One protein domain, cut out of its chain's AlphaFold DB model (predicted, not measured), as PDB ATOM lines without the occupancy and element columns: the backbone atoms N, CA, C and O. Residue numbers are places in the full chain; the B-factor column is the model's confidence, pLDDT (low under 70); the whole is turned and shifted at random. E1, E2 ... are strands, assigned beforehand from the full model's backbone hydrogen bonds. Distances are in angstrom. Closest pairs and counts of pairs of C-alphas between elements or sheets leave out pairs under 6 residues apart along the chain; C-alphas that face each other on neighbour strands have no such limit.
ATOM      1  N   ILE A 271     140.938 174.790 183.618       80.94
ATOM      2  CA  ILE A 271     140.156 173.564 183.507       80.94
ATOM      3  C   ILE A 271     140.838 172.520 184.383       80.94
ATOM      4  O   ILE A 271     142.041 172.300 184.262       80.94
ATOM      5  N   ASP A 272     140.083 171.878 185.268       82.62
ATOM      6  CA  ASP A 272     140.632 170.792 186.070       82.62
ATOM      7  C   ASP A 272     140.762 169.525 185.218       82.62
ATOM      8  O   ASP A 272     139.837 169.153 184.493       82.62
ATOM      9  N   ALA A 273     141.915 168.855 185.274       85.31
ATOM     10  CA  ALA A 273     142.089 167.622 184.513       85.31
ATOM     11  C   ALA A 273     141.032 166.576 184.911       85.31
ATOM     12  O   ALA A 273     140.735 166.370 186.088       85.31
ATOM     13  N   GLY A 274     140.446 165.928 183.904       81.31
ATOM     14  CA  GLY A 274     139.327 164.999 184.056       81.31
ATOM     15  C   GLY A 274     137.947 165.660 184.168       81.31
ATOM     16  O   GLY A 274     136.942 164.948 184.152       81.31
ATOM     17  N   SER A 275     137.850 166.994 184.236       82.56
ATOM     18  CA  SER A 275     136.558 167.684 184.237       82.56
ATOM     19  C   SER A 275     135.967 167.781 182.828       82.56
ATOM     20  O   SER A 275     136.679 167.790 181.819       82.56
ATOM     21  N   LEU A 276     134.639 167.905 182.752       88.00
ATOM     22  CA  LEU A 276     133.967 168.321 181.524       88.00
ATOM     23  C   LEU A 276     134.276 169.794 181.240       88.00
ATOM     24  O   LEU A 276     134.238 170.634 182.140       88.00
ATOM     25  N   ALA A 277     134.555 170.103 179.982       88.44
ATOM     26  CA  ALA A 277     134.804 171.445 179.491       88.44
ATOM     27  C   ALA A 277     134.141 171.659 178.128       88.44
ATOM     28  O   ALA A 277     133.898 170.717 177.376       88.44
ATOM     29  N   GLU A 278     133.869 172.920 177.800       89.88
ATOM     30  CA  GLU A 278     133.323 173.328 176.503       89.88
ATOM     31  C   GLU A 278     134.357 174.167 175.741       89.88
ATOM     32  O   GLU A 278     134.949 175.101 176.298       89.88
ATOM     33  N   ILE A 279     134.562 173.813 174.475       89.00
ATOM     34  CA  ILE A 279     135.284 174.582 173.463       89.00
ATOM     35  C   ILE A 279     134.231 175.287 172.612       89.00
ATOM     36  O   ILE A 279     133.311 174.632 172.131       89.00
ATOM     37  N   THR A 280     134.364 176.594 172.404       86.88
ATOM     38  CA  THR A 280     133.420 177.400 171.613       86.88
ATOM     39  C   THR A 280     134.131 178.134 170.488       86.88
ATOM     40  O   THR A 280     135.274 178.545 170.667       86.88
ATOM     41  N   TRP A 281     133.449 178.340 169.362       88.38
ATOM     42  CA  TRP A 281     133.992 179.073 168.218       88.38
ATOM     43  C   TRP A 281     132.935 179.854 167.443       88.38
ATOM     44  O   TRP A 281     131.736 179.579 167.546       88.38
ATOM     45  N   ASP A 282     133.386 180.814 166.632       87.31
ATOM     46  CA  ASP A 282     132.508 181.500 165.688       87.31
ATOM     47  C   ASP A 282     132.191 180.573 164.510       87.31
ATOM     48  O   ASP A 282     133.024 180.295 163.645       87.31
ATOM     49  N   LYS A 283     130.947 180.092 164.475       91.38
ATOM     50  CA  LYS A 283     130.451 179.220 163.408       91.38
ATOM     51  C   LYS A 283     130.495 179.876 162.024       91.38
ATOM     52  O   LYS A 283     130.482 179.143 161.042       91.38
ATOM     53  N   SER A 284     130.527 181.210 161.931       91.88
ATOM     54  CA  SER A 284     130.546 181.936 160.654       91.88
ATOM     55  C   SER A 284     131.825 181.686 159.845       91.88
ATOM     56  O   SER A 284     131.796 181.749 158.617       91.88
ATOM     57  N   LEU A 285     132.915 181.301 160.521       89.00
ATOM     58  CA  LEU A 285     134.207 180.981 159.911       89.00
ATOM     59  C   LEU A 285     134.185 179.682 159.090       89.00
ATOM     60  O   LEU A 285     135.086 179.438 158.288       89.00
ATOM     61  N   PHE A 286     133.167 178.836 159.275       93.81
ATOM     62  CA  PHE A 286     133.112 177.504 158.686       93.81
ATOM     63  C   PHE A 286     131.769 177.250 157.996       93.81
ATOM     64  O   PHE A 286     130.698 177.493 158.539       93.81
ATOM     65  N   SER A 287     131.805 176.683 156.791       92.50
ATOM     66  CA  SER A 287     130.595 176.283 156.053       92.50
ATOM     67  C   SER A 287     130.235 174.803 156.219       92.50
ATOM     68  O   SER A 287     129.224 174.349 155.691       92.50
ATOM     69  N   ASN A 288     131.064 174.031 156.927       94.00
ATOM     70  CA  ASN A 288     130.934 172.583 157.095       94.00
ATOM     71  C   ASN A 288     131.350 172.187 158.515       94.00
ATOM     72  O   ASN A 288     131.833 173.031 159.266       94.00
ATOM     73  N   ASP A 289     131.215 170.900 158.843       97.12
ATOM     74  CA  ASP A 289     131.789 170.309 160.054       97.12
ATOM     75  C   ASP A 289     133.274 170.668 160.218       97.12
ATOM     76  O   ASP A 289     134.002 170.962 159.261       97.12
ATOM     77  N   VAL A 290     133.734 170.598 161.457       97.62
ATOM     78  CA  VAL A 290     135.105 170.919 161.837       97.62
ATOM     79  C   VAL A 290     135.762 169.731 162.526       97.62
ATOM     80  O   VAL A 290     135.097 168.850 163.070       97.62
ATOM     81  N   SER A 291     137.084 169.723 162.508       97.25
ATOM     82  CA  SER A 291     137.919 168.887 163.362       97.25
ATOM     83  C   SER A 291     138.512 169.753 164.469       97.25
ATOM     84  O   SER A 291     138.802 170.935 164.259       97.25
ATOM     85  N   ILE A 292     138.662 169.177 165.657       95.88
ATOM     86  CA  ILE A 292     139.133 169.883 166.849       95.88
ATOM     87  C   ILE A 292     140.445 169.253 167.283       95.88
ATOM     88  O   ILE A 292     140.525 168.037 167.461       95.88
ATOM     89  N   HIS A 293     141.451 170.095 167.473       95.38
ATOM     90  CA  HIS A 293     142.783 169.711 167.909       95.38
ATOM     91  C   HIS A 293     143.177 170.497 169.154       95.38
ATOM     92  O   HIS A 293     142.764 171.643 169.323       95.38
ATOM     93  N   ILE A 294     144.008 169.896 169.998       92.94
ATOM     94  CA  ILE A 294     144.562 170.524 171.195       92.94
ATOM     95  C   ILE A 294     146.079 170.381 171.217       92.94
ATOM     96  O   ILE A 294     146.612 169.310 170.937       92.94
ATOM     97  N   SER A 295     146.772 171.448 171.580       91.06
ATOM     98  CA  SER A 295     148.175 171.420 171.975       91.06
ATOM     99  C   SER A 295     148.270 171.659 173.478       91.06
ATOM    100  O   SER A 295     147.517 172.465 174.016       91.06
ATOM    101  N   TYR A 296     149.212 170.983 174.132       87.31
ATOM    102  CA  TYR A 296     149.579 171.199 175.540       87.31
ATOM    103  C   TYR A 296     150.924 171.933 175.673       87.31
ATOM    104  O   TYR A 296     151.538 171.903 176.735       87.31
ATOM    105  N   GLN A 297     151.431 172.484 174.566       84.88
ATOM    106  CA  GLN A 297     152.780 173.041 174.436       84.88
ATOM    107  C   GLN A 297     152.740 174.377 173.680       84.88
ATOM    108  O   GLN A 297     153.492 174.631 172.740       84.88
ATOM    109  N   GLY A 298     151.783 175.227 174.043       76.62
ATOM    110  CA  GLY A 298     151.656 176.581 173.512       76.62
ATOM    111  C   GLY A 298     151.214 176.657 172.055       76.62
ATOM    112  O   GLY A 298     151.272 177.736 171.476       76.62
ATOM    113  N   GLY A 299     150.773 175.555 171.444       81.50
ATOM    114  CA  GLY A 299     150.237 175.577 170.085       81.50
ATOM    115  C   GLY A 299     151.275 175.629 168.965       81.50
ATOM    116  O   GLY A 299     150.939 176.171 167.917       81.50
ATOM    117  N   LYS A 300     152.485 175.073 169.155       82.94
ATOM    118  CA  LYS A 300     153.445 174.869 168.049       82.94
ATOM    119  C   LYS A 300     152.818 173.936 167.014       82.94
ATOM    120  O   LYS A 300     152.051 173.042 167.389       82.94
ATOM    121  N   ASP A 301     153.092 174.131 165.732       80.88
ATOM    122  CA  ASP A 301     152.333 173.464 164.667       80.88
ATOM    123  C   ASP A 301     152.367 171.930 164.721       80.88
ATOM    124  O   ASP A 301     151.355 171.283 164.448       80.88
ATOM    125  N   ASP A 302     153.474 171.349 165.168       85.00
ATOM    126  CA  ASP A 302     153.677 169.909 165.334       85.00
ATOM    127  C   ASP A 302     153.135 169.343 166.663       85.00
ATOM    128  O   ASP A 302     153.102 168.128 166.866       85.00
ATOM    129  N   THR A 303     152.658 170.197 167.572       88.88
ATOM    130  CA  THR A 303     152.213 169.787 168.919       88.88
ATOM    131  C   THR A 303     150.718 169.496 169.025       88.88
ATOM    132  O   THR A 303     150.247 169.018 170.063       88.88
ATOM    133  N   TYR A 304     149.949 169.783 167.973       92.00
ATOM    134  CA  TYR A 304     148.505 169.578 167.966       92.00
ATOM    135  C   TYR A 304     148.140 168.095 167.870       92.00
ATOM    136  O   TYR A 304     148.491 167.394 166.925       92.00
ATOM    137  N   LYS A 305     147.349 167.631 168.837       94.06
ATOM    138  CA  LYS A 305     146.745 166.298 168.871       94.06
ATOM    139  C   LYS A 305     145.265 166.386 168.531       94.06
ATOM    140  O   LYS A 305     144.569 167.290 168.991       94.06
ATOM    141  N   LEU A 306     144.772 165.432 167.748       94.69
ATOM    142  CA  LEU A 306     143.358 165.351 167.388       94.69
ATOM    143  C   LEU A 306     142.506 165.015 168.623       94.69
ATOM    144  O   LEU A 306     142.714 163.979 169.251       94.69
ATOM    145  N   LEU A 307     141.530 165.868 168.941       94.44
ATOM    146  CA  LEU A 307     140.480 165.581 169.927       94.44
ATOM    147  C   LEU A 307     139.258 164.936 169.272       94.44
ATOM    148  O   LEU A 307     138.700 163.987 169.813       94.44
ATOM    149  N   SER A 308     138.826 165.448 168.116       95.50
ATOM    150  CA  SER A 308     137.702 164.885 167.363       95.50
ATOM    151  C   SER A 308     137.826 165.183 165.872       95.50
ATOM    152  O   SER A 308     138.081 166.321 165.477       95.50
ATOM    153  N   HIS A 309     137.630 164.158 165.039       94.69
ATOM    154  CA  HIS A 309     137.785 164.249 163.584       94.69
ATOM    155  C   HIS A 309     136.631 164.981 162.888       94.69
ATOM    156  O   HIS A 309     136.840 165.630 161.866       94.69
ATOM    157  N   ARG A 310     135.409 164.866 163.416       96.31
ATOM    158  CA  ARG A 310     134.213 165.444 162.801       96.31
ATOM    159  C   ARG A 310     133.220 165.876 163.869       96.31
ATOM    160  O   ARG A 310     132.604 165.045 164.531       96.31
ATOM    161  N   VAL A 311     133.044 167.183 163.988       96.62
ATOM    162  CA  VAL A 311     132.093 167.839 164.881       96.62
ATOM    163  C   VAL A 311     131.224 168.766 164.050       96.62
ATOM    164  O   VAL A 311     131.732 169.555 163.255       96.62
ATOM    165  N   SER A 312     129.905 168.684 164.230       96.81
ATOM    166  CA  SER A 312     128.978 169.599 163.569       96.81
ATOM    167  C   SER A 312     129.318 171.047 163.909       96.81
ATOM    168  O   SER A 312     129.587 171.357 165.072       96.81
ATOM    169  N   ASN A 313     129.271 171.942 162.919       95.50
ATOM    170  CA  ASN A 313     129.556 173.368 163.104       95.50
ATOM    171  C   ASN A 313     128.442 174.098 163.882       95.50
ATOM    172  O   ASN A 313     127.709 174.936 163.362       95.50
ATOM    173  N   SER A 314     128.299 173.733 165.151       94.12
ATOM    174  CA  SER A 314     127.338 174.287 166.101       94.12
ATOM    175  C   SER A 314     127.910 175.465 166.900       94.12
ATOM    176  O   SER A 314     127.175 176.107 167.650       94.12
ATOM    177  N   GLY A 315     129.208 175.758 166.737       91.12
ATOM    178  CA  GLY A 315     129.944 176.759 167.514       91.12
ATOM    179  C   GLY A 315     130.358 176.285 168.909       91.12
ATOM    180  O   GLY A 315     130.827 177.098 169.703       91.12
ATOM    181  N   ARG A 316     130.159 175.001 169.241       93.19
ATOM    182  CA  ARG A 316     130.516 174.423 170.542       93.19
ATOM    183  C   ARG A 316     130.846 172.932 170.477       93.19
ATOM    184  O   ARG A 316     130.317 172.203 169.642       93.19
ATOM    185  N   PHE A 317     131.685 172.477 171.401       94.25
ATOM    186  CA  PHE A 317     132.044 171.077 171.594       94.25
ATOM    187  C   PHE A 317     132.370 170.801 173.060       94.25
ATOM    188  O   PHE A 317     133.255 171.438 173.635       94.25
ATOM    189  N   SER A 318     131.677 169.831 173.647       93.69
ATOM    190  CA  SER A 318     131.965 169.350 174.996       93.69
ATOM    191  C   SER A 318     132.987 168.224 174.951       93.69
ATOM    192  O   SER A 318     132.868 167.302 174.145       93.69
ATOM    193  N   TRP A 319     133.964 168.277 175.846       93.19
ATOM    194  CA  TRP A 319     135.011 167.270 175.974       93.19
ATOM    195  C   TRP A 319     135.409 167.089 177.436       93.19
ATOM    196  O   TRP A 319     135.105 167.931 178.279       93.19
ATOM    197  N   THR A 320     136.095 165.991 177.737       90.62
ATOM    198  CA  THR A 320     136.703 165.768 179.052       90.62
ATOM    199  C   THR A 320     138.194 166.071 178.967       90.62
ATOM    200  O   THR A 320     138.881 165.516 178.106       90.62
ATOM    201  N   ALA A 321     138.703 166.923 179.858       88.38
ATOM    202  CA  ALA A 321     140.089 167.390 179.859       88.38
ATOM    203  C   ALA A 321     141.082 166.331 180.371       88.38
ATOM    204  O   ALA A 321     141.722 166.500 181.402       88.38
ATOM    205  N   ASN A 322     141.217 165.218 179.651       83.69
ATOM    206  CA  ASN A 322     142.064 164.077 180.031       83.69
ATOM    207  C   ASN A 322     143.546 164.240 179.643       83.69
ATOM    208  O   ASN A 322     144.307 163.274 179.655       83.69
ATOM    209  N   GLY A 323     143.947 165.439 179.226       79.25
ATOM    210  CA  GLY A 323     145.320 165.736 178.846       79.25
ATOM    211  C   GLY A 323     146.275 165.871 180.032       79.25
ATOM    212  O   GLY A 323     145.828 165.957 181.177       79.25
ATOM    213  N   PRO A 324     147.593 165.915 179.774       83.44
ATOM    214  CA  PRO A 324     148.554 166.293 180.801       83.44
ATOM    215  C   PRO A 324     148.268 167.712 181.306       83.44
ATOM    216  O   PRO A 324     147.762 168.559 180.567       83.44
ATOM    217  N   ALA A 325     148.653 167.972 182.555       82.69
ATOM    218  CA  ALA A 325     148.658 169.324 183.097       82.69
ATOM    219  C   ALA A 325     149.534 170.229 182.224       82.69
ATOM    220  O   ALA A 325     150.662 169.867 181.880       82.69
ATOM    221  N   SER A 326     149.015 171.395 181.863       83.75
ATOM    222  CA  SER A 326     149.721 172.364 181.034       83.75
ATOM    223  C   SER A 326     149.102 173.745 181.210       83.75
ATOM    224  O   SER A 326     147.886 173.905 181.179       83.75
ATOM    225  N   VAL A 327     149.953 174.754 181.372       74.56
ATOM    226  CA  VAL A 327     149.551 176.164 181.510       74.56
ATOM    227  C   VAL A 327     149.431 176.890 180.167       74.56
ATOM    228  O   VAL A 327     149.075 178.062 180.120       74.56
ATOM    229  N   ASN A 328     149.767 176.210 179.070       78.69
ATOM    230  CA  ASN A 328     149.850 176.779 177.730       78.69
ATOM    231  C   ASN A 328     149.057 175.931 176.722       78.69
ATOM    232  O   ASN A 328     149.511 175.679 175.607       78.69
ATOM    233  N   CYS A 329     147.863 175.472 177.106       85.44
ATOM    234  CA  CYS A 329     147.011 174.701 176.206       85.44
ATOM    235  C   CYS A 329     146.416 175.594 175.115       85.44
ATOM    236  O   CYS A 329     145.949 176.685 175.413       85.44
ATOM    237  N   MET A 330     146.368 175.120 173.872       87.38
ATOM    238  CA  MET A 330     145.778 175.833 172.727       87.38
ATOM    239  C   MET A 330     144.836 174.919 171.958       87.38
ATOM    240  O   MET A 330     145.124 173.733 171.799       87.38
ATOM    241  N   VAL A 331     143.730 175.462 171.447       90.44
ATOM    242  CA  VAL A 331     142.803 174.713 170.585       90.44
ATOM    243  C   VAL A 331     142.926 175.203 169.151       90.44
ATOM    244  O   VAL A 331     142.815 176.398 168.909       90.44
ATOM    245  N   LYS A 332     143.062 174.289 168.189       92.25
ATOM    246  CA  LYS A 332     142.989 174.590 166.752       92.25
ATOM    247  C   LYS A 332     141.767 173.900 166.149       92.25
ATOM    248  O   LYS A 332     141.584 172.689 166.300       92.25
ATOM    249  N   ILE A 333     140.914 174.676 165.489       94.19
ATOM    250  CA  ILE A 333     139.682 174.212 164.842       94.19
ATOM    251  C   ILE A 333     139.856 174.356 163.340       94.19
ATOM    252  O   ILE A 333     140.160 175.442 162.856       94.19
ATOM    253  N   ILE A 334     139.674 173.256 162.612       95.62
ATOM    254  CA  ILE A 334     139.999 173.159 161.186       95.62
ATOM    255  C   ILE A 334     138.779 172.647 160.424       95.62
ATOM    256  O   ILE A 334     138.184 171.638 160.810       95.62
ATOM    257  N   SER A 335     138.415 173.300 159.321       95.88
ATOM    258  CA  SER A 335     137.378 172.809 158.406       95.88
ATOM    259  C   SER A 335     137.737 171.426 157.861       95.88
ATOM    260  O   SER A 335     138.815 171.238 157.298       95.88
ATOM    261  N   ILE A 336     136.808 170.463 157.919       95.69
ATOM    262  CA  ILE A 336     137.069 169.112 157.382       95.69
ATOM    263  C   ILE A 336     137.207 169.076 155.851       95.69
ATOM    264  O   ILE A 336     137.631 168.067 155.296       95.69
ATOM    265  N   LYS A 337     136.790 170.141 155.152       94.19
ATOM    266  CA  LYS A 337     136.864 170.224 153.684       94.19
ATOM    267  C   LYS A 337     138.087 170.983 153.180       94.19
ATOM    268  O   LYS A 337     138.446 170.817 152.020       94.19
ATOM    269  N   ASN A 338     138.683 171.844 154.003       91.00
ATOM    270  CA  ASN A 338     139.827 172.659 153.611       91.00
ATOM    271  C   ASN A 338     140.679 172.983 154.841       91.00
ATOM    272  O   ASN A 338     140.284 173.808 155.659       91.00
ATOM    273  N   ALA A 339     141.860 172.370 154.930       88.88
ATOM    274  CA  ALA A 339     142.765 172.537 156.062       88.88
ATOM    275  C   ALA A 339     143.279 173.980 156.242       88.88
ATOM    276  O   ALA A 339     143.616 174.357 157.357       88.88
ATOM    277  N   ASN A 340     143.270 174.800 155.183       89.44
ATOM    278  CA  ASN A 340     143.684 176.207 155.244       89.44
ATOM    279  C   ASN A 340     142.624 177.110 155.895       89.44
ATOM    280  O   ASN A 340     142.905 178.258 156.216       89.44
ATOM    281  N   ILE A 341     141.392 176.617 156.066       89.06
ATOM    282  CA  ILE A 341     140.349 177.324 156.811       89.06
ATOM    283  C   ILE A 341     140.392 176.796 158.238       89.06
ATOM    284  O   ILE A 341     139.796 175.760 158.554       89.06
ATOM    285  N   HIS A 342     141.114 177.512 159.091       91.00
ATOM    286  CA  HIS A 342     141.241 177.193 160.501       91.00
ATOM    287  C   HIS A 342     141.179 178.448 161.366       91.00
ATOM    288  O   HIS A 342     141.339 179.574 160.903       91.00
ATOM    289  N   THR A 343     140.960 178.234 162.653       87.25
ATOM    290  CA  THR A 343     141.148 179.250 163.680       87.25
ATOM    291  C   THR A 343     141.795 178.605 164.895       87.25
ATOM    292  O   THR A 343     141.641 177.400 165.130       87.25
ATOM    293  N   THR A 344     142.518 179.405 165.661       85.00
ATOM    294  CA  THR A 344     143.182 178.968 166.881       85.00
ATOM    295  C   THR A 344     142.633 179.791 168.037       85.00
ATOM    296  O   THR A 344     142.550 181.013 167.957       85.00
ATOM    297  N   TYR A 345     142.224 179.112 169.102       74.12
ATOM    298  CA  TYR A 345     141.732 179.724 170.328       74.12
ATOM    299  C   TYR A 345     142.818 179.676 171.391       74.12
ATOM    300  O   TYR A 345     143.473 178.644 171.563       74.12
ATOM    301  N   GLY A 346     142.968 180.823 172.059       67.19
ATOM    302  CA  GLY A 346     144.115 181.188 172.877       67.19
ATOM    303  C   GLY A 346     144.455 180.242 174.026       67.19
ATOM    304  O   GLY A 346     143.761 179.274 174.325       67.19
ATOM    305  N   LEU A 347     145.554 180.594 174.685       71.25
ATOM    306  CA  LEU A 347     146.141 179.864 175.798       71.25
ATOM    307  C   LEU A 347     145.174 179.745 176.986       71.25
ATOM    308  O   LEU A 347     144.680 180.758 177.482       71.25
ATOM    309  N   PHE A 348     144.948 178.516 177.444       77.81
ATOM    310  CA  PHE A 348     144.221 178.179 178.668       77.81
ATOM    311  C   PHE A 348     145.017 177.162 179.498       77.81
ATOM    312  O   PHE A 348     145.960 176.540 179.005       77.81
ATOM    313  N   THR A 349     144.648 176.988 180.767       78.44
ATOM    314  CA  THR A 349     145.351 176.071 181.676       78.44
ATOM    315  C   THR A 349     144.535 174.809 181.910       78.44
ATOM    316  O   THR A 349     143.348 174.882 182.222       78.44
ATOM    317  N   ILE A 350     145.185 173.652 181.814       84.44
ATOM    318  CA  ILE A 350     144.718 172.389 182.378       84.44
ATOM    319  C   ILE A 350     145.543 172.124 183.634       84.44
ATOM    320  O   ILE A 350     146.766 171.998 183.562       84.44
ATOM    321  N   THR A 351     144.890 172.077 184.794       82.50
ATOM    322  CA  THR A 351     145.573 171.816 186.067       82.50
ATOM    323  C   THR A 351     145.946 170.341 186.197       82.50
ATOM    324  O   THR A 351     145.484 169.487 185.440       82.50
ATOM    325  N   ALA A 352     146.803 170.021 187.167       78.06
ATOM    326  CA  ALA A 352     147.058 168.631 187.521       78.06
ATOM    327  C   ALA A 352     145.771 167.935 187.977       78.06
ATOM    328  O   ALA A 352     144.932 168.529 188.654       78.06
TER     329      ALA A 352
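What this domain is: This is residues 271 to 352 of the 474 residues of the protein "DUF5011 domain-containing protein" of Candidatus Magnetoglobus multicellularis str. Araruama (UniProt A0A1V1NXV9). A twisted four-stranded sheet has a two-stranded ribbon, E1 with E4, over one face, a loose sandwich with its other face bare. The 82 printed residues hold six named strands, E1 to E6, and no named helix: all strand. Both sheets, E3-E2-E5-E6 and E1-E4, are antiparallel. The whole is compact, radius of gyration of the C-alphas 12.1 A, spanning 36 by 25 by 18 A.

How they stand to each other: E1, residues 276 to 280, neighbours E4, residues 316 to 320: N 277 and O 319 are 2.8 A apart. E2, residues 290 to 295, forms a hairpin with E3, residues 305 to 311, N 294 to O 305 being 2.8 A. E5, residues 326 to 335, neighbours E2, N 293 to O 332 being 2.8 A, and forms a hairpin with E6, residues 338 to 350, N 333 to O 343 being 2.8 A. The closest C-alphas of E3 and E4, Val 311 and Phe 317, are 7.5 A apart.

Where its parts are: E1 begins at C-alpha 276 (133.967, 168.321, 181.524). E5 measures 25.8 A. E6, 29.2 A, bends by 72 degrees at residue 341 and ends at C-alpha 350 (144.718, 172.389, 182.378).

The domain as a whole: The farthest C-alphas, Ser 287 and Ala 352, are 36.3 A apart. The printed part has no cut and no long link. Residue 346 is under pLDDT 70.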